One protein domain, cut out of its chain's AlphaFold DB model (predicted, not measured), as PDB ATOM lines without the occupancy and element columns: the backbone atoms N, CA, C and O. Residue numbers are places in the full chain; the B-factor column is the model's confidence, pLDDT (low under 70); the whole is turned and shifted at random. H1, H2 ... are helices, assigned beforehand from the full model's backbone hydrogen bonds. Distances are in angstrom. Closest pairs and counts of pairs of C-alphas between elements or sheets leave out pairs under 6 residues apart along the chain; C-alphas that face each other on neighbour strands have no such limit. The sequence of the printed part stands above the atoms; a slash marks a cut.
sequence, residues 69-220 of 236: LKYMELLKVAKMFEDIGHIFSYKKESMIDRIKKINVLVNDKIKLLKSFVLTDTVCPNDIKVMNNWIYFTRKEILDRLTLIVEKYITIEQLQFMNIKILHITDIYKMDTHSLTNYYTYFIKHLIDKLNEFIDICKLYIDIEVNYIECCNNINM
ATOM      1  N   LEU A  69      42.451   7.519 -38.891       81.75
ATOM      2  CA  LEU A  69      43.025   6.398 -38.136       81.75
ATOM      3  C   LEU A  69      42.591   5.046 -38.708       81.75
ATOM      4  O   LEU A  69      43.430   4.194 -39.011       81.75
ATOM      5  N   LYS A  70      41.280   4.854 -38.886       85.31
ATOM      6  CA  LYS A  70      40.726   3.588 -39.379       85.31
ATOM      7  C   LYS A  70      41.035   3.359 -40.850       85.31
ATOM      8  O   LYS A  70      41.339   2.232 -41.234       85.31
ATOM      9  N   TYR A  71      41.087   4.415 -41.656       85.88
ATOM     10  CA  TYR A  71      41.575   4.340 -43.029       85.88
ATOM     11  C   TYR A  71      43.014   3.814 -43.096       85.88
ATOM     12  O   TYR A  71      43.317   2.930 -43.899       85.88
ATOM     13  N   MET A  72      43.903   4.310 -42.232       84.12
ATOM     14  CA  MET A  72      45.304   3.881 -42.194       84.12
ATOM     15  C   MET A  72      45.462   2.433 -41.717       84.12
ATOM     16  O   MET A  72      46.327   1.722 -42.228       84.12
ATOM     17  N   GLU A  73      44.633   1.972 -40.775       87.31
ATOM     18  CA  GLU A  73      44.561   0.551 -40.403       87.31
ATOM     19  C   GLU A  73      44.152  -0.313 -41.604       87.31
ATOM     20  O   GLU A  73      44.853  -1.269 -41.944       87.31
ATOM     21  N   LEU A  74      43.090   0.068 -42.316       88.88
ATOM     22  CA  LEU A  74      42.601  -0.673 -43.481       88.88
ATOM     23  C   LEU A  74      43.588  -0.652 -44.656       88.88
ATOM     24  O   LEU A  74      43.730  -1.654 -45.353       88.88
ATOM     25  N   LEU A  75      44.337   0.436 -44.850       87.56
ATOM     26  CA  LEU A  75      45.413   0.493 -45.843       87.56
ATOM     27  C   LEU A  75      46.542  -0.498 -45.548       87.56
ATOM     28  O   LEU A  75      47.140  -1.031 -46.483       87.56
ATOM     29  N   LYS A  76      46.863  -0.755 -44.274       88.06
ATOM     30  CA  LYS A  76      47.851  -1.787 -43.914       88.06
ATOM     31  C   LYS A  76      47.342  -3.173 -44.300       88.06
ATOM     32  O   LYS A  76      48.100  -3.937 -44.889       88.06
ATOM     33  N   VAL A  77      46.062  -3.455 -44.047       88.81
ATOM     34  CA  VAL A  77      45.412  -4.705 -44.473       88.81
ATOM     35  C   VAL A  77      45.444  -4.832 -45.999       88.81
ATOM     36  O   VAL A  77      45.887  -5.849 -46.520       88.81
ATOM     37  N   ALA A  78      45.078  -3.777 -46.729       89.00
ATOM     38  CA  ALA A  78      45.055  -3.755 -48.193       89.00
ATOM     39  C   ALA A  78      46.425  -4.003 -48.847       89.00
ATOM     40  O   ALA A  78      46.494  -4.504 -49.965       89.00
ATOM     41  N   LYS A  79      47.523  -3.662 -48.160       88.75
ATOM     42  CA  LYS A  79      48.885  -3.974 -48.621       88.75
ATOM     43  C   LYS A  79      49.243  -5.454 -48.483       88.75
ATOM     44  O   LYS A  79      50.096  -5.920 -49.223       88.75
ATOM     45  N   MET A  80      48.641  -6.156 -47.526       90.00
ATOM     46  CA  MET A  80      48.914  -7.573 -47.247       90.00
ATOM     47  C   MET A  80      47.954  -8.510 -47.989       90.00
ATOM     48  O   MET A  80      48.293  -9.647 -48.309       90.00
ATOM     49  N   PHE A  81      46.742  -8.034 -48.264       89.38
ATOM     50  CA  PHE A  81      45.688  -8.765 -48.955       89.38
ATOM     51  C   PHE A  81      45.444  -8.108 -50.315       89.38
ATOM     52  O   PHE A  81      44.743  -7.102 -50.407       89.38
ATOM     53  N   GLU A  82      46.064  -8.646 -51.369       88.94
ATOM     54  CA  GLU A  82      46.031  -8.076 -52.728       88.94
ATOM     55  C   GLU A  82      44.603  -7.898 -53.262       88.94
ATOM     56  O   GLU A  82      44.281  -6.889 -53.888       88.94
ATOM     57  N   ASP A  83      43.720  -8.841 -52.946       89.75
ATOM     58  CA  ASP A  83      42.298  -8.802 -53.271       89.75
ATOM     59  C   ASP A  83      41.580  -7.606 -52.614       89.75
ATOM     60  O   ASP A  83      40.783  -6.921 -53.260       89.75
ATOM     61  N   ILE A  84      41.933  -7.275 -51.369       91.56
ATOM     62  CA  ILE A  84      41.506  -6.041 -50.694       91.56
ATOM     63  C   ILE A  84      42.153  -4.815 -51.358       91.56
ATOM     64  O   ILE A  84      41.462  -3.830 -51.632       91.56
ATOM     65  N   GLY A  85      43.450  -4.865 -51.669       89.56
ATOM     66  CA  GLY A  85      44.172  -3.801 -52.379       89.56
ATOM     67  C   GLY A  85      43.529  -3.424 -53.716       89.56
ATOM     68  O   GLY A  85      43.370  -2.240 -54.030       89.56
ATOM     69  N   HIS A  86      43.060  -4.418 -54.466       92.75
ATOM     70  CA  HIS A  86      42.331  -4.218 -55.710       92.75
ATOM     71  C   HIS A  86      41.002  -3.483 -55.485       92.75
ATOM     72  O   HIS A  86      40.711  -2.532 -56.213       92.75
ATOM     73  N   ILE A  87      40.238  -3.820 -54.439       91.62
ATOM     74  CA  ILE A  87      38.999  -3.099 -54.091       91.62
ATOM     75  C   ILE A  87      39.292  -1.629 -53.754       91.62
ATOM     76  O   ILE A  87      38.575  -0.726 -54.196       91.62
ATOM     77  N   PHE A  88      40.376  -1.355 -53.026       87.00
ATOM     78  CA  PHE A  88      40.798   0.015 -52.713       87.00
ATOM     79  C   PHE A  88      41.082   0.859 -53.963       87.00
ATOM     80  O   PHE A  88      40.872   2.077 -53.942       87.00
ATOM     81  N   SER A  89      41.509   0.228 -55.059       87.31
ATOM     82  CA  SER A  89      41.853   0.903 -56.315       87.31
ATOM     83  C   SER A  89      40.646   1.435 -57.105       87.31
ATOM     84  O   SER A  89      40.827   2.250 -58.015       87.31
ATOM     85  N   TYR A  90      39.413   1.044 -56.757       89.88
ATOM     86  CA  TYR A  90      38.183   1.391 -57.484       89.88
ATOM     87  C   TYR A  90      37.774   2.864 -57.338       89.88
ATOM     88  O   TYR A  90      36.799   3.198 -56.671       89.88
ATOM     89  N   LYS A  91      38.485   3.772 -58.016       82.06
ATOM     90  CA  LYS A  91      38.338   5.235 -57.877       82.06
ATOM     91  C   LYS A  91      36.913   5.779 -58.050       82.06
ATOM     92  O   LYS A  91      36.618   6.827 -57.486       82.06
ATOM     93  N   LYS A  92      36.057   5.103 -58.825       87.38
ATOM     94  CA  LYS A  92      34.675   5.535 -59.103       87.38
ATOM     95  C   LYS A  92      33.684   5.220 -57.978       87.38
ATOM     96  O   LYS A  92      32.595   5.777 -57.980       87.38
ATOM     97  N   GLU A  93      34.039   4.343 -57.042       89.81
ATOM     98  CA  GLU A  93      33.143   3.930 -55.958       89.81
ATOM     99  C   GLU A  93      33.380   4.747 -54.696       89.81
ATOM    100  O   GLU A  93      34.515   5.157 -54.423       89.81
ATOM    101  N   SER A  94      32.323   4.955 -53.908       89.50
ATOM    102  CA  SER A  94      32.461   5.584 -52.598       89.50
ATOM    103  C   SER A  94      33.315   4.712 -51.675       89.50
ATOM    104  O   SER A  94      33.419   3.496 -51.853       89.50
ATOM    105  N   MET A  95      33.933   5.325 -50.665       87.44
ATOM    106  CA  MET A  95      34.721   4.562 -49.699       87.44
ATOM    107  C   MET A  95      33.845   3.550 -48.943       87.44
ATOM    108  O   MET A  95      34.261   2.414 -48.751       87.44
ATOM    109  N   ILE A  96      32.601   3.919 -48.612       91.50
ATOM    110  CA  ILE A  96      31.619   3.027 -47.976       91.50
ATOM    111  C   ILE A  96      31.375   1.779 -48.832       91.50
ATOM    112  O   ILE A  96      31.392   0.667 -48.307       91.50
ATOM    113  N   ASP A  97      31.185   1.935 -50.143       93.38
ATOM    114  CA  ASP A  97      30.924   0.799 -51.037       93.38
ATOM    115  C   ASP A  97      32.137  -0.126 -51.146       93.38
ATOM    116  O   ASP A  97      31.995  -1.351 -51.094       93.38
ATOM    117  N   ARG A  98      33.344   0.448 -51.201       92.88
ATOM    118  CA  ARG A  98      34.593  -0.326 -51.156       92.88
ATOM    119  C   ARG A  98      34.703  -1.120 -49.855       92.88
ATOM    120  O   ARG A  98      34.987  -2.314 -49.901       92.88
ATOM    121  N   ILE A  99      34.416  -0.506 -48.704       93.56
ATOM    122  CA  ILE A  99      34.435  -1.204 -47.409       93.56
ATOM    123  C   ILE A  99      33.370  -2.304 -47.336       93.56
ATOM    124  O   ILE A  99      33.652  -3.394 -46.843       93.56
ATOM    125  N   LYS A 100      32.169  -2.091 -47.887       93.19
ATOM    126  CA  LYS A 100      31.143  -3.146 -47.978       93.19
ATOM    127  C   LYS A 100      31.628  -4.347 -48.790       93.19
ATOM    128  O   LYS A 100      31.427  -5.483 -48.364       93.19
ATOM    129  N   LYS A 101      32.307  -4.122 -49.917       94.38
ATOM    130  CA  LYS A 101      32.907  -5.204 -50.717       94.38
ATOM    131  C   LYS A 101      34.000  -5.952 -49.959       94.38
ATOM    132  O   LYS A 101      34.041  -7.178 -50.020       94.38
ATOM    133  N   ILE A 102      34.839  -5.236 -49.210       93.44
ATOM    134  CA  ILE A 102      35.853  -5.851 -48.343       93.44
ATOM    135  C   ILE A 102      35.184  -6.720 -47.278       93.44
ATOM    136  O   ILE A 102      35.575  -7.868 -47.102       93.44
ATOM    137  N   ASN A 103      34.121  -6.229 -46.637       93.06
ATOM    138  CA  ASN A 103      33.345  -7.015 -45.679       93.06
ATOM    139  C   ASN A 103      32.793  -8.308 -46.291       93.06
ATOM    140  O   ASN A 103      32.855  -9.351 -45.645       93.06
ATOM    141  N   VAL A 104      32.263  -8.269 -47.516       93.50
ATOM    142  CA  VAL A 104      31.795  -9.481 -48.215       93.50
ATOM    143  C   VAL A 104      32.952 -10.461 -48.415       93.50
ATOM    144  O   VAL A 104      32.850 -11.617 -48.010       93.50
ATOM    145  N   LEU A 105      34.077  -9.978 -48.939       93.25
ATOM    146  CA  LEU A 105      35.264 -10.788 -49.199       93.25
ATOM    147  C   LEU A 105      35.814 -11.452 -47.928       93.25
ATOM    148  O   LEU A 105      36.110 -12.647 -47.926       93.25
ATOM    149  N   VAL A 106      35.923 -10.703 -46.830       92.81
ATOM    150  CA  VAL A 106      36.406 -11.234 -45.547       92.81
ATOM    151  C   VAL A 106      35.419 -12.257 -44.979       92.81
ATOM    152  O   VAL A 106      35.837 -13.319 -44.521       92.81
ATOM    153  N   ASN A 107      34.110 -12.001 -45.069       92.56
ATOM    154  CA  ASN A 107      33.091 -12.965 -44.649       92.56
ATOM    155  C   ASN A 107      33.158 -14.272 -45.445       92.56
ATOM    156  O   ASN A 107      32.984 -15.346 -44.868       92.56
ATOM    157  N   ASP A 108      33.428 -14.211 -46.745       91.69
ATOM    158  CA  ASP A 108      33.561 -15.412 -47.569       91.69
ATOM    159  C   ASP A 108      34.824 -16.210 -47.208       91.69
ATOM    160  O   ASP A 108      34.753 -17.437 -47.097       91.69
ATOM    161  N   LYS A 109      35.940 -15.539 -46.880       91.12
ATOM    162  CA  LYS A 109      37.121 -16.204 -46.296       91.12
ATOM    163  C   LYS A 109      36.805 -16.860 -44.947       91.12
ATOM    164  O   LYS A 109      37.231 -17.987 -44.706       91.12
ATOM    165  N   ILE A 110      36.024 -16.215 -44.079       91.75
ATOM    166  CA  ILE A 110      35.597 -16.808 -42.798       91.75
ATOM    167  C   ILE A 110      34.718 -18.040 -43.023       91.75
ATOM    168  O   ILE A 110      34.913 -19.054 -42.354       91.75
ATOM    169  N   LYS A 111      33.750 -17.984 -43.946       90.19
ATOM    170  CA  LYS A 111      32.901 -19.144 -44.279       90.19
ATOM    171  C   LYS A 111      33.742 -20.317 -44.769       90.19
ATOM    172  O   LYS A 111      33.511 -21.442 -44.333       90.19
ATOM    173  N   LEU A 112      34.729 -20.042 -45.620       89.69
ATOM    174  CA  LEU A 112      35.691 -21.039 -46.067       89.69
ATOM    175  C   LEU A 112      36.454 -21.636 -44.874       89.69
ATOM    176  O   LEU A 112      36.447 -22.844 -44.700       89.69
ATOM    177  N   LEU A 113      37.049 -20.824 -43.997       88.50
ATOM    178  CA  LEU A 113      37.756 -21.333 -42.809       88.50
ATOM    179  C   LEU A 113      36.853 -22.140 -41.866       88.50
ATOM    180  O   LEU A 113      37.298 -23.104 -41.255       88.50
ATOM    181  N   LYS A 114      35.567 -21.799 -41.766       86.19
ATOM    182  CA  LYS A 114      34.600 -22.590 -40.993       86.19
ATOM    183  C   LYS A 114      34.329 -23.960 -41.619       86.19
ATOM    184  O   LYS A 114      34.095 -24.908 -40.875       86.19
ATOM    185  N   SER A 115      34.402 -24.114 -42.943       83.69
ATOM    186  CA  SER A 115      34.256 -25.438 -43.573       83.69
ATOM    187  C   SER A 115      35.447 -26.357 -43.289       83.69
ATOM    188  O   SER A 115      35.289 -27.571 -43.226       83.69
ATOM    189  N   PHE A 116      36.623 -25.795 -42.999       80.94
ATOM    190  CA  PHE A 116      37.777 -26.555 -42.510       80.94
ATOM    191  C   PHE A 116      37.560 -27.149 -41.105       80.94
ATOM    192  O   PHE A 116      38.268 -28.084 -40.722       80.94
ATOM    193  N   VAL A 117      36.579 -26.644 -40.354       73.50
ATOM    194  CA  VAL A 117      36.179 -27.133 -39.023       73.50
ATOM    195  C   VAL A 117      35.003 -28.110 -39.090       73.50
ATOM    196  O   VAL A 117      34.922 -29.037 -38.290       73.50
ATOM    197  N   LEU A 118      34.084 -27.905 -40.034       57.69
ATOM    198  CA  LEU A 118      32.824 -28.636 -40.137       57.69
ATOM    199  C   LEU A 118      32.905 -29.721 -41.213       57.69
ATOM    200  O   LEU A 118      32.861 -29.406 -42.398       57.69
ATOM    201  N   THR A 119      32.922 -30.994 -40.822       43.69
ATOM    202  CA  THR A 119      32.560 -32.090 -41.735       43.69
ATOM    203  C   THR A 119      31.856 -33.218 -40.998       43.69
ATOM    204  O   THR A 119      32.515 -34.197 -40.690       43.69
ATOM    205  N   ASP A 120      30.543 -33.109 -40.780       36.31
ATOM    206  CA  ASP A 120      29.677 -34.292 -40.763       36.31
ATOM    207  C   ASP A 120      28.507 -34.045 -41.710       36.31
ATOM    208  O   ASP A 120      27.786 -33.047 -41.621       36.31
ATOM    209  N   THR A 121      28.326 -34.980 -42.637       34.38
ATOM    210  CA  THR A 121      27.015 -35.293 -43.190       34.38
ATOM    211  C   THR A 121      25.993 -35.293 -42.062       34.38
ATOM    212  O   THR A 121      26.120 -36.041 -41.096       34.38
ATOM    213  N   VAL A 122      24.996 -34.429 -42.204       32.28
ATOM    214  CA  VAL A 122      23.792 -34.361 -41.385       32.28
ATOM    215  C   VAL A 122      23.288 -35.774 -41.081       32.28
ATOM    216  O   VAL A 122      22.803 -36.457 -41.978       32.28
ATOM    217  N   CYS A 123      23.342 -36.190 -39.819       27.00
ATOM    218  CA  CYS A 123      22.323 -37.082 -39.289       27.00
ATOM    219  C   CYS A 123      21.378 -36.182 -38.488       27.00
ATOM    220  O   CYS A 123      21.782 -35.640 -37.456       27.00
ATOM    221  N   PRO A 124      20.164 -35.905 -38.996       36.72
ATOM    222  CA  PRO A 124      19.235 -35.038 -38.311       36.72
ATOM    223  C   PRO A 124      18.581 -35.888 -37.234       36.72
ATOM    224  O   PRO A 124      17.840 -36.813 -37.550       36.72
ATOM    225  N   ASN A 125      18.935 -35.642 -35.981       35.38
ATOM    226  CA  ASN A 125      18.000 -35.487 -34.871       35.38
ATOM    227  C   ASN A 125      18.796 -35.308 -33.577       35.38
ATOM    228  O   ASN A 125      19.830 -35.930 -33.370       35.38
ATOM    229  N   ASP A 126      18.261 -34.431 -32.738       31.75
ATOM    230  CA  ASP A 126      18.684 -34.109 -31.378       31.75
ATOM    231  C   ASP A 126      19.742 -33.008 -31.223       31.75
ATOM    232  O   ASP A 126      20.953 -33.179 -31.102       31.75
ATOM    233  N   ILE A 127      19.176 -31.805 -31.141       42.62
ATOM    234  CA  ILE A 127      19.735 -30.606 -30.534       42.62
ATOM    235  C   ILE A 127      20.175 -30.928 -29.099       42.62
ATOM    236  O   ILE A 127      19.330 -31.059 -28.212       42.62
ATOM    237  N   LYS A 128      21.491 -30.961 -28.857       29.14
ATOM    238  CA  LYS A 128      22.161 -30.320 -27.709       29.14
ATOM    239  C   LYS A 128      23.681 -30.494 -27.797       29.14
ATOM    240  O   LYS A 128      24.180 -31.544 -28.164       29.14
ATOM    241  N   VAL A 129      24.369 -29.445 -27.343       29.64
ATOM    242  CA  VAL A 129      25.823 -29.252 -27.198       29.64
ATOM    243  C   VAL A 129      26.535 -28.645 -28.425       29.64
ATOM    244  O   VAL A 129      26.911 -29.314 -29.381       29.64
ATOM    245  N   MET A 130      26.804 -27.335 -28.333       37.31
ATOM    246  CA  MET A 130      27.946 -26.686 -28.989       37.31
ATOM    247  C   MET A 130      29.229 -27.391 -28.518       37.31
ATOM    248  O   MET A 130      29.726 -27.042 -27.456       37.31
ATOM    249  N   ASN A 131      29.712 -28.414 -29.232       35.59
ATOM    250  CA  ASN A 131      31.088 -28.940 -29.128       35.59
ATOM    251  C   ASN A 131      31.463 -29.953 -30.230       35.59
ATOM    252  O   ASN A 131      32.395 -30.730 -30.048       35.59
ATOM    253  N   ASN A 132      30.808 -29.956 -31.393       39.44
ATOM    254  CA  ASN A 132      31.133 -30.951 -32.421       39.44
ATOM    255  C   ASN A 132      32.303 -30.489 -33.305       39.44
ATOM    256  O   ASN A 132      32.123 -30.123 -34.463       39.44
ATOM    257  N   TRP A 133      33.507 -30.496 -32.728       53.34
ATOM    258  CA  TRP A 133      34.747 -30.653 -33.490       53.34
ATOM    259  C   TRP A 133      34.937 -32.150 -33.726       53.34
ATOM    260  O   TRP A 133      35.034 -32.923 -32.776       53.34
ATOM    261  N   ILE A 134      34.924 -32.562 -34.986       56.34
ATOM    262  CA  ILE A 134      34.980 -33.976 -35.363       56.34
ATOM    263  C   ILE A 134      36.430 -34.453 -35.299       56.34
ATOM    264  O   ILE A 134      37.364 -33.685 -35.538       56.34
ATOM    265  N   TYR A 135      36.630 -35.722 -34.945       56.97
ATOM    266  CA  TYR A 135      37.953 -36.337 -34.943       56.97
ATOM    267  C   TYR A 135      38.476 -36.445 -36.379       56.97
ATOM    268  O   TYR A 135      38.074 -37.328 -37.131       56.97
ATOM    269  N   PHE A 136      39.390 -35.551 -36.750       68.38
ATOM    270  CA  PHE A 136      40.114 -35.629 -38.015       68.38
ATOM    271  C   PHE A 136      41.210 -36.691 -37.944       68.38
ATOM    272  O   PHE A 136      41.887 -36.852 -36.921       68.38
ATOM    273  N   THR A 137      41.457 -37.378 -39.053       80.50
ATOM    274  CA  THR A 137      42.676 -38.173 -39.184       80.50
ATOM    275  C   THR A 137      43.895 -37.248 -39.228       80.50
ATOM    276  O   THR A 137      43.842 -36.118 -39.718       80.50
ATOM    277  N   ARG A 138      45.046 -37.746 -38.763       84.88
ATOM    278  CA  ARG A 138      46.321 -37.010 -38.821       84.88
ATOM    279  C   ARG A 138      46.612 -36.465 -40.222       84.88
ATOM    280  O   ARG A 138      47.049 -35.327 -40.357       84.88
ATOM    281  N   LYS A 139      46.390 -37.290 -41.249       85.00
ATOM    282  CA  LYS A 139      46.644 -36.928 -42.644       85.00
ATOM    283  C   LYS A 139      45.757 -35.762 -43.085       85.00
ATOM    284  O   LYS A 139      46.276 -34.796 -43.623       85.00
ATOM    285  N   GLU A 140      44.462 -35.806 -42.777       84.94
ATOM    286  CA  GLU A 140      43.533 -34.723 -43.122       84.94
ATOM    287  C   GLU A 140      43.923 -33.392 -42.483       84.94
ATOM    288  O   GLU A 140      43.843 -32.361 -43.146       84.94
ATOM    289  N   ILE A 141      44.371 -33.393 -41.222       86.81
ATOM    290  CA  ILE A 141      44.821 -32.161 -40.559       86.81
ATOM    291  C   ILE A 141      46.026 -31.565 -41.294       86.81
ATOM    292  O   ILE A 141      46.048 -30.366 -41.573       86.81
ATOM    293  N   LEU A 142      47.021 -32.392 -41.620       87.25
ATOM    294  CA  LEU A 142      48.233 -31.952 -42.315       87.25
ATOM    295  C   LEU A 142      47.923 -31.437 -43.727       87.25
ATOM    296  O   LEU A 142      48.403 -30.365 -44.104       87.25
ATOM    297  N   ASP A 143      47.081 -32.149 -44.475       86.62
ATOM    298  CA  ASP A 143      46.665 -31.759 -45.825       86.62
ATOM    299  C   ASP A 143      45.892 -30.426 -45.791       86.62
ATOM    300  O   ASP A 143      46.149 -29.530 -46.596       86.62
ATOM    301  N   ARG A 144      44.992 -30.241 -44.813       87.50
ATOM    302  CA  ARG A 144      44.229 -28.993 -44.629       87.50
ATOM    303  C   ARG A 144      45.116 -27.821 -44.213       87.50
ATOM    304  O   ARG A 144      44.961 -26.734 -44.765       87.50
ATOM    305  N   LEU A 145      46.047 -28.022 -43.277       87.88
ATOM    306  CA  LEU A 145      47.018 -26.993 -42.880       87.88
ATOM    307  C   LEU A 145      47.849 -26.530 -44.078       87.88
ATOM    308  O   LEU A 145      47.982 -25.328 -44.301       87.88
ATOM    309  N   THR A 146      48.347 -27.479 -44.870       86.00
ATOM    310  CA  THR A 146      49.121 -27.197 -46.085       86.00
ATOM    311  C   THR A 146      48.284 -26.399 -47.082       86.00
ATOM    312  O   THR A 146      48.696 -25.329 -47.527       86.00
ATOM    313  N   LEU A 147      47.051 -26.843 -47.344       87.75
ATOM    314  CA  LEU A 147      46.132 -26.175 -48.262       87.75
ATOM    315  C   LEU A 147      45.824 -24.725 -47.849       87.75
ATOM    316  O   LEU A 147      45.753 -23.846 -48.709       87.75
ATOM    317  N   ILE A 148      45.642 -24.459 -46.553       88.56
ATOM    318  CA  ILE A 148      45.387 -23.104 -46.046       88.56
ATOM    319  C   ILE A 148      46.570 -22.186 -46.333       88.56
ATOM    320  O   ILE A 148      46.363 -21.100 -46.874       88.56
ATOM    321  N   VAL A 149      47.784 -22.629 -46.006       85.19
ATOM    322  CA  VAL A 149      49.000 -21.813 -46.140       85.19
ATOM    323  C   VAL A 149      49.377 -21.585 -47.603       85.19
ATOM    324  O   VAL A 149      49.840 -20.504 -47.962       85.19
ATOM    325  N   GLU A 150      49.169 -22.586 -48.457       84.12
ATOM    326  CA  GLU A 150      49.555 -22.512 -49.868       84.12
ATOM    327  C   GLU A 150      48.539 -21.770 -50.739       84.12
ATOM    328  O   GLU A 150      48.936 -21.092 -51.685       84.12
ATOM    329  N   LYS A 151      47.232 -21.896 -50.460       84.75
ATOM    330  CA  LYS A 151      46.187 -21.359 -51.352       84.75
ATOM    331  C   LYS A 151      45.374 -20.206 -50.798       84.75
ATOM    332  O   LYS A 151      44.859 -19.422 -51.593       84.75
ATOM    333  N   TYR A 152      45.175 -20.128 -49.487       86.56
ATOM    334  CA  TYR A 152      44.137 -19.257 -48.931       86.56
ATOM    335  C   TYR A 152      44.685 -18.104 -48.101       86.56
ATOM    336  O   TYR A 152      44.139 -17.001 -48.181       86.56
ATOM    337  N   ILE A 153      45.731 -18.348 -47.309       88.38
ATOM    338  CA  ILE A 153      46.352 -17.351 -46.439       88.38
ATOM    339  C   ILE A 153      47.867 -17.550 -46.458       88.38
ATOM    340  O   ILE A 153      48.372 -18.540 -45.938       88.38
ATOM    341  N   THR A 154      48.593 -16.588 -47.024       87.44
ATOM    342  CA  THR A 154      50.054 -16.672 -47.146       87.44
ATOM    343  C   THR A 154      50.749 -16.546 -45.787       87.44
ATOM    344  O   THR A 154      50.202 -16.002 -44.826       87.44
ATOM    345  N   ILE A 155      52.006 -16.991 -45.705       86.12
ATOM    346  CA  ILE A 155      52.830 -16.854 -44.489       86.12
ATOM    347  C   ILE A 155      52.959 -15.386 -44.058       86.12
ATOM    348  O   ILE A 155      52.871 -15.087 -42.868       86.12
ATOM    349  N   GLU A 156      53.111 -14.461 -45.004       87.38
ATOM    350  CA  GLU A 156      53.184 -13.024 -44.715       87.38
ATOM    351  C   GLU A 156      51.871 -12.494 -44.122       87.38
ATOM    352  O   GLU A 156      51.886 -11.743 -43.146       87.38
ATOM    353  N   GLN A 157      50.723 -12.944 -44.639       90.75
ATOM    354  CA  GLN A 157      49.407 -12.594 -44.093       90.75
ATOM    355  C   GLN A 157      49.225 -13.135 -42.671       90.75
ATOM    356  O   GLN A 157      48.699 -12.437 -41.804       90.75
ATOM    357  N   LEU A 158      49.698 -14.353 -42.399       90.38
ATOM    358  CA  LEU A 158      49.690 -14.936 -41.055       90.38
ATOM    359  C   LEU A 158      50.555 -14.134 -40.082       90.38
ATOM    360  O   LEU A 158      50.103 -13.813 -38.983       90.38
ATOM    361  N   GLN A 159      51.765 -13.755 -40.496       89.06
ATOM    362  CA  GLN A 159      52.659 -12.914 -39.699       89.06
ATOM    363  C   GLN A 159      52.032 -11.550 -39.407       89.06
ATOM    364  O   GLN A 159      52.059 -11.105 -38.261       89.06
ATOM    365  N   PHE A 160      51.403 -10.923 -40.403       88.75
ATOM    366  CA  PHE A 160      50.664  -9.673 -40.224       88.75
ATOM    367  C   PHE A 160      49.514  -9.809 -39.216       88.75
ATOM    368  O   PHE A 160      49.309  -8.924 -38.387       88.75
ATOM    369  N   MET A 161      48.799 -10.937 -39.232       89.38
ATOM    370  CA  MET A 161      47.743 -11.254 -38.262       89.38
ATOM    371  C   MET A 161      48.278 -11.684 -36.884       89.38
ATOM    372  O   MET A 161      47.487 -11.994 -35.993       89.38
ATOM    373  N   ASN A 162      49.600 -11.692 -36.673       88.44
ATOM    374  CA  ASN A 162      50.264 -12.216 -35.474       88.44
ATOM    375  C   ASN A 162      49.933 -13.693 -35.189       88.44
ATOM    376  O   ASN A 162      49.851 -14.123 -34.036       88.44
ATOM    377  N   ILE A 163      49.760 -14.489 -36.244       88.25
ATOM    378  CA  ILE A 163      49.506 -15.927 -36.171       88.25
ATOM    379  C   ILE A 163      50.797 -16.657 -36.532       88.25
ATOM    380  O   ILE A 163      51.260 -16.619 -37.670       88.25
ATOM    381  N   LYS A 164      51.394 -17.332 -35.546       82.62
ATOM    382  CA  LYS A 164      52.594 -18.150 -35.750       82.62
ATOM    383  C   LYS A 164      52.200 -19.573 -36.121       82.62
ATOM    384  O   LYS A 164      51.498 -20.232 -35.359       82.62
ATOM    385  N   ILE A 165      52.706 -20.044 -37.256       81.56
ATOM    386  CA  ILE A 165      52.681 -21.460 -37.614       81.56
ATOM    387  C   ILE A 165      53.946 -22.121 -37.077       81.56
ATOM    388  O   ILE A 165      55.047 -21.589 -37.235       81.56
ATOM    389  N   LEU A 166      53.779 -23.267 -36.419       83.75
ATOM    390  CA  LEU A 166      54.904 -24.088 -35.980       83.75
ATOM    391  C   LEU A 166      55.658 -24.649 -37.183       83.75
ATOM    392  O   LEU A 166      55.066 -24.922 -38.226       83.75
ATOM    393  N   HIS A 167      56.967 -24.847 -37.034       82.31
ATOM    394  CA  HIS A 167      57.755 -25.426 -38.111       82.31
ATOM    395  C   HIS A 167      57.213 -26.815 -38.466       82.31
ATOM    396  O   HIS A 167      56.770 -27.567 -37.593       82.31
ATOM    397  N   ILE A 168      57.261 -27.180 -39.749       78.44
ATOM    398  CA  ILE A 168      56.613 -28.402 -40.228       78.44
ATOM    399  C   ILE A 168      57.141 -29.649 -39.503       78.44
ATOM    400  O   ILE A 168      56.376 -30.549 -39.167       78.44
ATOM    401  N   THR A 169      58.432 -29.663 -39.155       81.62
ATOM    402  CA  THR A 169      59.056 -30.745 -38.375       81.62
ATOM    403  C   THR A 169      58.458 -30.905 -36.984       81.62
ATOM    404  O   THR A 169      58.443 -32.018 -36.467       81.62
ATOM    405  N   ASP A 170      57.989 -29.821 -36.372       87.06
ATOM    406  CA  ASP A 170      57.392 -29.845 -35.038       87.06
ATOM    407  C   ASP A 170      55.957 -30.360 -35.124       87.06
ATOM    408  O   ASP A 170      55.567 -31.232 -34.350       87.06
ATOM    409  N   ILE A 171      55.213 -29.929 -36.149       86.50
ATOM    410  CA  ILE A 171      53.870 -30.438 -36.459       86.50
ATOM    411  C   ILE A 171      53.923 -31.956 -36.736       86.50
ATOM    412  O   ILE A 171      53.119 -32.723 -36.200       86.50
ATOM    413  N   TYR A 172      54.917 -32.430 -37.498       83.25
ATOM    414  CA  TYR A 172      55.103 -33.859 -37.786       83.25
ATOM    415  C   TYR A 172      55.479 -34.710 -36.563       83.25
ATOM    416  O   TYR A 172      55.298 -35.928 -36.619       83.25
ATOM    417  N   LYS A 173      55.962 -34.113 -35.468       89.50
ATOM    418  CA  LYS A 173      56.289 -34.824 -34.218       89.50
ATOM    419  C   LYS A 173      55.129 -34.885 -33.224       89.50
ATOM    420  O   LYS A 173      55.187 -35.689 -32.299       89.50
ATOM    421  N   MET A 174      54.093 -34.062 -33.394       90.69
ATOM    422  CA  MET A 174      52.924 -34.065 -32.508       90.69
ATOM    423  C   MET A 174      52.180 -35.394 -32.582       90.69
ATOM    424  O   MET A 174      51.992 -35.931 -33.674       90.69
ATOM    425  N   ASP A 175      51.682 -35.887 -31.453       88.25
ATOM    426  CA  ASP A 175      50.659 -36.930 -31.445       88.25
ATOM    427  C   ASP A 175      49.330 -36.395 -32.022       88.25
ATOM    428  O   ASP A 175      49.142 -35.188 -32.199       88.25
ATOM    429  N   THR A 176      48.399 -37.292 -32.350       83.25
ATOM    430  CA  THR A 176      47.129 -36.919 -32.994       83.25
ATOM    431  C   THR A 176      46.295 -35.956 -32.146       83.25
ATOM    432  O   THR A 176      45.695 -35.044 -32.705       83.25
ATOM    433  N   HIS A 177      46.267 -36.109 -30.820       84.44
ATOM    434  CA  HIS A 177      45.469 -35.238 -29.956       84.44
ATOM    435  C   HIS A 177      46.050 -33.820 -29.920       84.44
ATOM    436  O   HIS A 177      45.327 -32.845 -30.144       84.44
ATOM    437  N   SER A 178      47.366 -33.703 -29.730       87.94
ATOM    438  CA  SER A 178      48.073 -32.418 -29.786       87.94
ATOM    439  C   SER A 178      47.916 -31.729 -31.143       87.94
ATOM    440  O   SER A 178      47.682 -30.521 -31.199       87.94
ATOM    441  N   LEU A 179      47.986 -32.494 -32.237       88.00
ATOM    442  CA  LEU A 179      47.816 -31.981 -33.594       88.00
ATOM    443  C   LEU A 179      46.399 -31.436 -33.832       88.00
ATOM    444  O   LEU A 179      46.252 -30.353 -34.398       88.00
ATOM    445  N   THR A 180      45.366 -32.147 -33.372       84.94
ATOM    446  CA  THR A 180      43.973 -31.681 -33.447       84.94
ATOM    447  C   THR A 180      43.783 -30.386 -32.664       84.94
ATOM    448  O   THR A 180      43.244 -29.424 -33.205       84.94
ATOM    449  N   ASN A 181      44.290 -30.314 -31.429       85.81
ATOM    450  CA  ASN A 181      44.187 -29.104 -30.606       85.81
ATOM    451  C   ASN A 181      44.895 -27.909 -31.259       85.81
ATOM    452  O   ASN A 181      44.331 -26.813 -31.316       85.81
ATOM    453  N   TYR A 182      46.103 -28.122 -31.788       90.12
ATOM    454  CA  TYR A 182      46.848 -27.101 -32.524       90.12
ATOM    455  C   TYR A 182      46.070 -26.606 -33.747       90.12
ATOM    456  O   TYR A 182      45.913 -25.400 -33.930       90.12
ATOM    457  N   TYR A 183      45.545 -27.524 -34.558       88.69
ATOM    458  CA  TYR A 183      44.768 -27.198 -35.748       88.69
ATOM    459  C   TYR A 183      43.503 -26.402 -35.418       88.69
ATOM    460  O   TYR A 183      43.268 -25.338 -35.988       88.69
ATOM    461  N   THR A 184      42.719 -26.872 -34.451       85.81
ATOM    462  CA  THR A 184      41.509 -26.190 -33.982       85.81
ATOM    463  C   THR A 184      41.817 -24.782 -33.483       85.81
ATOM    464  O   THR A 184      41.131 -23.828 -33.860       85.81
ATOM    465  N   TYR A 185      42.871 -24.631 -32.679       88.12
ATOM    466  CA  TYR A 185      43.322 -23.327 -32.204       88.12
ATOM    467  C   TYR A 185      43.742 -22.414 -33.361       88.12
ATOM    468  O   TYR A 185      43.331 -21.257 -33.411       88.12
ATOM    469  N   PHE A 186      44.510 -22.940 -34.314       90.88
ATOM    470  CA  PHE A 186      44.972 -22.208 -35.489       90.88
ATOM    471  C   PHE A 186      43.805 -21.658 -36.320       90.88
ATOM    472  O   PHE A 186      43.767 -20.458 -36.597       90.88
ATOM    473  N   ILE A 187      42.817 -22.494 -36.660       90.31
ATOM    474  CA  ILE A 187      41.645 -22.057 -37.434       90.31
ATOM    475  C   ILE A 187      40.814 -21.037 -36.661       90.31
ATOM    476  O   ILE A 187      40.404 -20.022 -37.226       90.31
ATOM    477  N   LYS A 188      40.576 -21.280 -35.368       89.44
ATOM    478  CA  LYS A 188      39.829 -20.344 -34.524       89.44
ATOM    479  C   LYS A 188      40.510 -18.976 -34.490       89.44
ATOM    480  O   LYS A 188      39.857 -17.971 -34.737       89.44
ATOM    481  N   HIS A 189      41.821 -18.948 -34.269       91.12
ATOM    482  CA  HIS A 189      42.571 -17.702 -34.184       91.12
ATOM    483  C   HIS A 189      42.602 -16.946 -35.524       91.12
ATOM    484  O   HIS A 189      42.508 -15.720 -35.532       91.12
ATOM    485  N   LEU A 190      42.643 -17.655 -36.661       92.25
ATOM    486  CA  LEU A 190      42.456 -17.040 -37.982       92.25
ATOM    487  C   LEU A 190      41.087 -16.372 -38.118       92.25
ATOM    488  O   LEU A 190      40.998 -15.229 -38.559       92.25
ATOM    489  N   ILE A 191      40.021 -17.079 -37.740       92.19
ATOM    490  CA  ILE A 191      38.654 -16.554 -37.801       92.19
ATOM    491  C   ILE A 191      38.510 -15.326 -36.898       92.19
ATOM    492  O   ILE A 191      37.949 -14.323 -37.336       92.19
ATOM    493  N   ASP A 192      39.045 -15.376 -35.679       91.88
ATOM    494  CA  ASP A 192      39.009 -14.260 -34.732       91.88
ATOM    495  C   ASP A 192      39.711 -13.021 -35.316       91.88
ATOM    496  O   ASP A 192      39.148 -11.926 -35.298       91.88
ATOM    497  N   LYS A 193      40.875 -13.194 -35.958       93.31
ATOM    498  CA  LYS A 193      41.594 -12.092 -36.622       93.31
ATOM    499  C   LYS A 193      40.855 -11.510 -37.823       93.31
ATOM    500  O   LYS A 193      40.858 -10.296 -38.016       93.31
ATOM    501  N   LEU A 194      40.180 -12.339 -38.613       93.00
ATOM    502  CA  LEU A 194      39.339 -11.844 -39.705       93.00
ATOM    503  C   LEU A 194      38.085 -11.117 -39.187       93.00
ATOM    504  O   LEU A 194      37.656 -10.142 -39.801       93.00
ATOM    505  N   ASN A 195      37.517 -11.540 -38.051       92.88
ATOM    506  CA  ASN A 195      36.418 -10.819 -37.401       92.88
ATOM    507  C   ASN A 195      36.862  -9.435 -36.906       92.88
ATOM    508  O   ASN A 195      36.142  -8.467 -37.136       92.88
ATOM    509  N   GLU A 196      38.066  -9.311 -36.332       91.69
ATOM    510  CA  GLU A 196      38.639  -8.002 -35.972       91.69
ATOM    511  C   GLU A 196      38.676  -7.054 -37.189       91.69
ATOM    512  O   GLU A 196      38.329  -5.878 -37.078       91.69
ATOM    513  N   PHE A 197      39.018  -7.555 -38.384       90.81
ATOM    514  CA  PHE A 197      38.996  -6.745 -39.611       90.81
ATOM    515  C   PHE A 197      37.589  -6.318 -40.033       90.81
ATOM    516  O   PHE A 197      37.405  -5.182 -40.481       90.81
ATOM    517  N   ILE A 198      36.595  -7.197 -39.883       92.31
ATOM    518  CA  ILE A 198      35.188  -6.850 -40.128       92.31
ATOM    519  C   ILE A 198      34.752  -5.727 -39.187       92.31
ATOM    520  O   ILE A 198      34.063  -4.799 -39.614       92.31
ATOM    521  N   ASP A 199      35.165  -5.774 -37.925       91.50
ATOM    522  CA  ASP A 199      34.792  -4.752 -36.950       91.50
ATOM    523  C   ASP A 199      35.454  -3.404 -37.261       91.50
ATOM    524  O   ASP A 199      34.774  -2.379 -37.213       91.50
ATOM    525  N   ILE A 200      36.712  -3.384 -37.721       90.44
ATOM    526  CA  ILE A 200      37.352  -2.160 -38.249       90.44
ATOM    527  C   ILE A 200      36.561  -1.602 -39.443       90.44
ATOM    528  O   ILE A 200      36.355  -0.391 -39.541       90.44
ATOM    529  N   CYS A 201      36.095  -2.466 -40.349       91.94
ATOM    530  CA  CYS A 201      35.308  -2.060 -41.513       91.94
ATOM    531  C   CYS A 201      33.950  -1.459 -41.120       91.94
ATOM    532  O   CYS A 201      33.575  -0.408 -41.642       91.94
ATOM    533  N   LYS A 202      33.212  -2.095 -40.202       91.62
ATOM    534  CA  LYS A 202      31.948  -1.551 -39.670       91.62
ATOM    535  C   LYS A 202      32.179  -0.191 -39.024       91.62
ATOM    536  O   LYS A 202      31.504   0.769 -39.373       91.62
ATOM    537  N   LEU A 203      33.205  -0.099 -38.181       89.94
ATOM    538  CA  LEU A 203      33.556   1.130 -37.486       89.94
ATOM    539  C   LEU A 203      33.872   2.268 -38.460       89.94
ATOM    540  O   LEU A 203      33.422   3.391 -38.266       89.94
ATOM    541  N   TYR A 204      34.614   1.982 -39.532       90.62
ATOM    542  CA  TYR A 204      34.887   2.971 -40.572       90.62
ATOM    543  C   TYR A 204      33.594   3.481 -41.227       90.62
ATOM    544  O   TYR A 204      33.442   4.685 -41.428       90.62
ATOM    545  N   ILE A 205      32.663   2.579 -41.561       92.06
ATOM    546  CA  ILE A 205      31.372   2.952 -42.157       92.06
ATOM    547  C   ILE A 205      30.581   3.843 -41.197       92.06
ATOM    548  O   ILE A 205      30.095   4.887 -41.624       92.06
ATOM    549  N   ASP A 206      30.491   3.470 -39.921       91.00
ATOM    550  CA  ASP A 206      29.745   4.231 -38.916       91.00
ATOM    551  C   ASP A 206      30.322   5.646 -38.737       91.00
ATOM    552  O   ASP A 206      29.570   6.624 -38.697       91.00
ATOM    553  N   ILE A 207      31.655   5.779 -38.716       87.12
ATOM    554  CA  ILE A 207      32.335   7.082 -38.665       87.12
ATOM    555  C   ILE A 207      32.014   7.910 -39.913       87.12
ATOM    556  O   ILE A 207      31.709   9.094 -39.799       87.12
ATOM    557  N   GLU A 208      32.103   7.315 -41.104       88.56
ATOM    558  CA  GLU A 208      31.863   8.015 -42.369       88.56
ATOM    559  C   GLU A 208      30.410   8.502 -42.471       88.56
ATOM    560  O   GLU A 208      30.174   9.642 -42.870       88.56
ATOM    561  N   VAL A 209      29.442   7.673 -42.070       90.56
ATOM    562  CA  VAL A 209      28.017   8.036 -42.047       90.56
ATOM    563  C   VAL A 209      27.771   9.192 -41.078       90.56
ATOM    564  O   VAL A 209      27.186  10.198 -41.477       90.56
ATOM    565  N   ASN A 210      28.278   9.095 -39.848       87.69
ATOM    566  CA  ASN A 210      28.133  10.149 -38.841       87.69
ATOM    567  C   ASN A 210      28.836  11.452 -39.276       87.69
ATOM    568  O   ASN A 210      28.303  12.547 -39.110       87.69
ATOM    569  N   TYR A 211      30.002  11.354 -39.922       83.88
ATOM    570  CA  TYR A 211      30.689  12.509 -40.504       83.88
ATOM    571  C   TYR A 211      29.823  13.218 -41.553       83.88
ATOM    572  O   TYR A 211      29.658  14.438 -41.490       83.88
ATOM    573  N   ILE A 212      29.241  12.465 -42.493       83.56
ATOM    574  CA  ILE A 212      28.352  13.013 -43.527       83.56
ATOM    575  C   ILE A 212      27.130  13.682 -42.887       83.56
ATOM    576  O   ILE A 212      26.764  14.790 -43.282       83.56
ATOM    577  N   GLU A 213      26.525  13.048 -41.883       85.69
ATOM    578  CA  GLU A 213      25.384  13.596 -41.148       85.69
ATOM    579  C   GLU A 213      25.740  14.906 -40.432       85.69
ATOM    580  O   GLU A 213      25.054  15.912 -40.613       85.69
ATOM    581  N   CYS A 214      26.857  14.943 -39.703       75.31
ATOM    582  CA  CYS A 214      27.341  16.155 -39.046       75.31
ATOM    583  C   CYS A 214      27.592  17.290 -40.052       75.31
ATOM    584  O   CYS A 214      27.202  18.433 -39.808       75.31
ATOM    585  N   CYS A 215      28.197  16.996 -41.206       74.00
ATOM    586  CA  CYS A 215      28.382  17.987 -42.266       74.00
ATOM    587  C   CYS A 215      27.048  18.510 -42.819       74.00
ATOM    588  O   CYS A 215      26.912  19.713 -43.050       74.00
ATOM    589  N   ASN A 216      26.060  17.637 -43.017       73.12
ATOM    590  CA  ASN A 216      24.732  18.031 -43.488       73.12
ATOM    591  C   ASN A 216      23.998  18.899 -42.461       73.12
ATOM    592  O   ASN A 216      23.427  19.921 -42.837       73.12
ATOM    593  N   ASN A 217      24.075  18.548 -41.176       73.25
ATOM    594  CA  ASN A 217      23.465  19.321 -40.096       73.25
ATOM    595  C   ASN A 217      24.024  20.744 -40.051       73.25
ATOM    596  O   ASN A 217      23.247  21.696 -40.018       73.25
ATOM    597  N   ILE A 218      25.343  20.911 -40.177       67.62
ATOM    598  CA  ILE A 218      25.960  22.239 -40.272       67.62
ATOM    599  C   ILE A 218      25.430  23.034 -41.469       67.62
ATOM    600  O   ILE A 218      25.094  24.207 -41.317       67.62
ATOM    601  N   ASN A 219      25.325  22.411 -42.646       60.94
ATOM    602  CA  ASN A 219      24.799  23.077 -43.841       60.94
ATOM    603  C   ASN A 219      23.333  23.514 -43.677       60.94
ATOM    604  O   ASN A 219      22.899  24.455 -44.337       60.94
ATOM    605  N   MET A 220      22.580  22.843 -42.803       68.06
ATOM    606  CA  MET A 220      21.186  23.152 -42.473       68.06
ATOM    607  C   MET A 220      21.031  24.008 -41.204       68.06
ATOM    608  O   MET A 220      19.908  24.207 -40.744       68.06
TER     609      MET A 220
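Overview. This is residues 69 to 220 of the 236 residues of an uncharacterized protein of viral metagenome (UniProt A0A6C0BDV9). One very long helix, H7, makes the longest axis, and H3 packs side by side with it, while H4 packs beside its first residues, 176 to 183. The short helices H1 and H2 pack on this pair, H1 on H7 and H2 on H3; H5 meets H1 at the far end of H1 from H7, and residues 121 to 131 and 210 to 220 stick out. The printed part has 152 residues with seven named helices, H1 to H7 in order, and no named strand: its class is all helix. It is loose, with a radius of gyration of the C-alphas of 19.5 A, and flat, spanning 66 by 41 by 22 A.

Along the chain. Find C-alpha 69 at (43.025, 6.398, -38.136), where H1, residues 69 to 80, begins; it is 17.7 A long. H2 follows with residues 82 to 88, 9.6 A. Look next for C-alpha 95 at (34.721, 4.562, -49.699), from which H3 runs to residue 115, 30.6 A. H4 is residues 138 to 152, 20.5 A, H5 residues 155 to 160, 8.6 A, and H6 residues 168 to 171, 5.1 A. H7 runs from residue 176 to C-alpha 219 at (24.799, 23.077, -43.841), 64.9 A.

Arrangement. Residues 70 to 74 of H1 touch H7, closest at the C-alphas of Lys 70 and Tyr 204, 6.0 A, at a steep tilt of 44 degrees. H1 and H2 touch only at the corner, with C-alphas 78 and 85 4.3 A apart. H2 and H3 form a helical hairpin, closest at C-alphas 87 and 98, 6.0 A. H3 touches residues 187 to 208 of H7, opposite ways at a shallow tilt of 17 degrees, closest at C-alphas 96 and 205, 5.8 A. H3 and H4 are near each other. H4 touches H7 the same way at a shallow tilt of 31 degrees, closest at C-alphas 138 and 176, 5.9 A. H5 only just touches H1, with 3 pairs of C-alphas within 8 A, closest at C-alphas 80 and 157, 5.9 A. H6 is close to H7 but not clearly touching, closest at C-alphas 171 and 179, 6.9 A. In H1, H2, H3, H4, H5 and H7 every O i to N i+4 pair is within hydrogen-bond range; H6 is too short for one.

Size, cuts and confidence. Look from C-alpha 173 to C-alpha 220 for the two farthest apart, 68.3 A. The printed part has no cut. The link from H3 to H4, 22 residues, is long. Mean pLDDT of the printed part is 81.6; residues 118 to 136 and 218 to 220 are under 70.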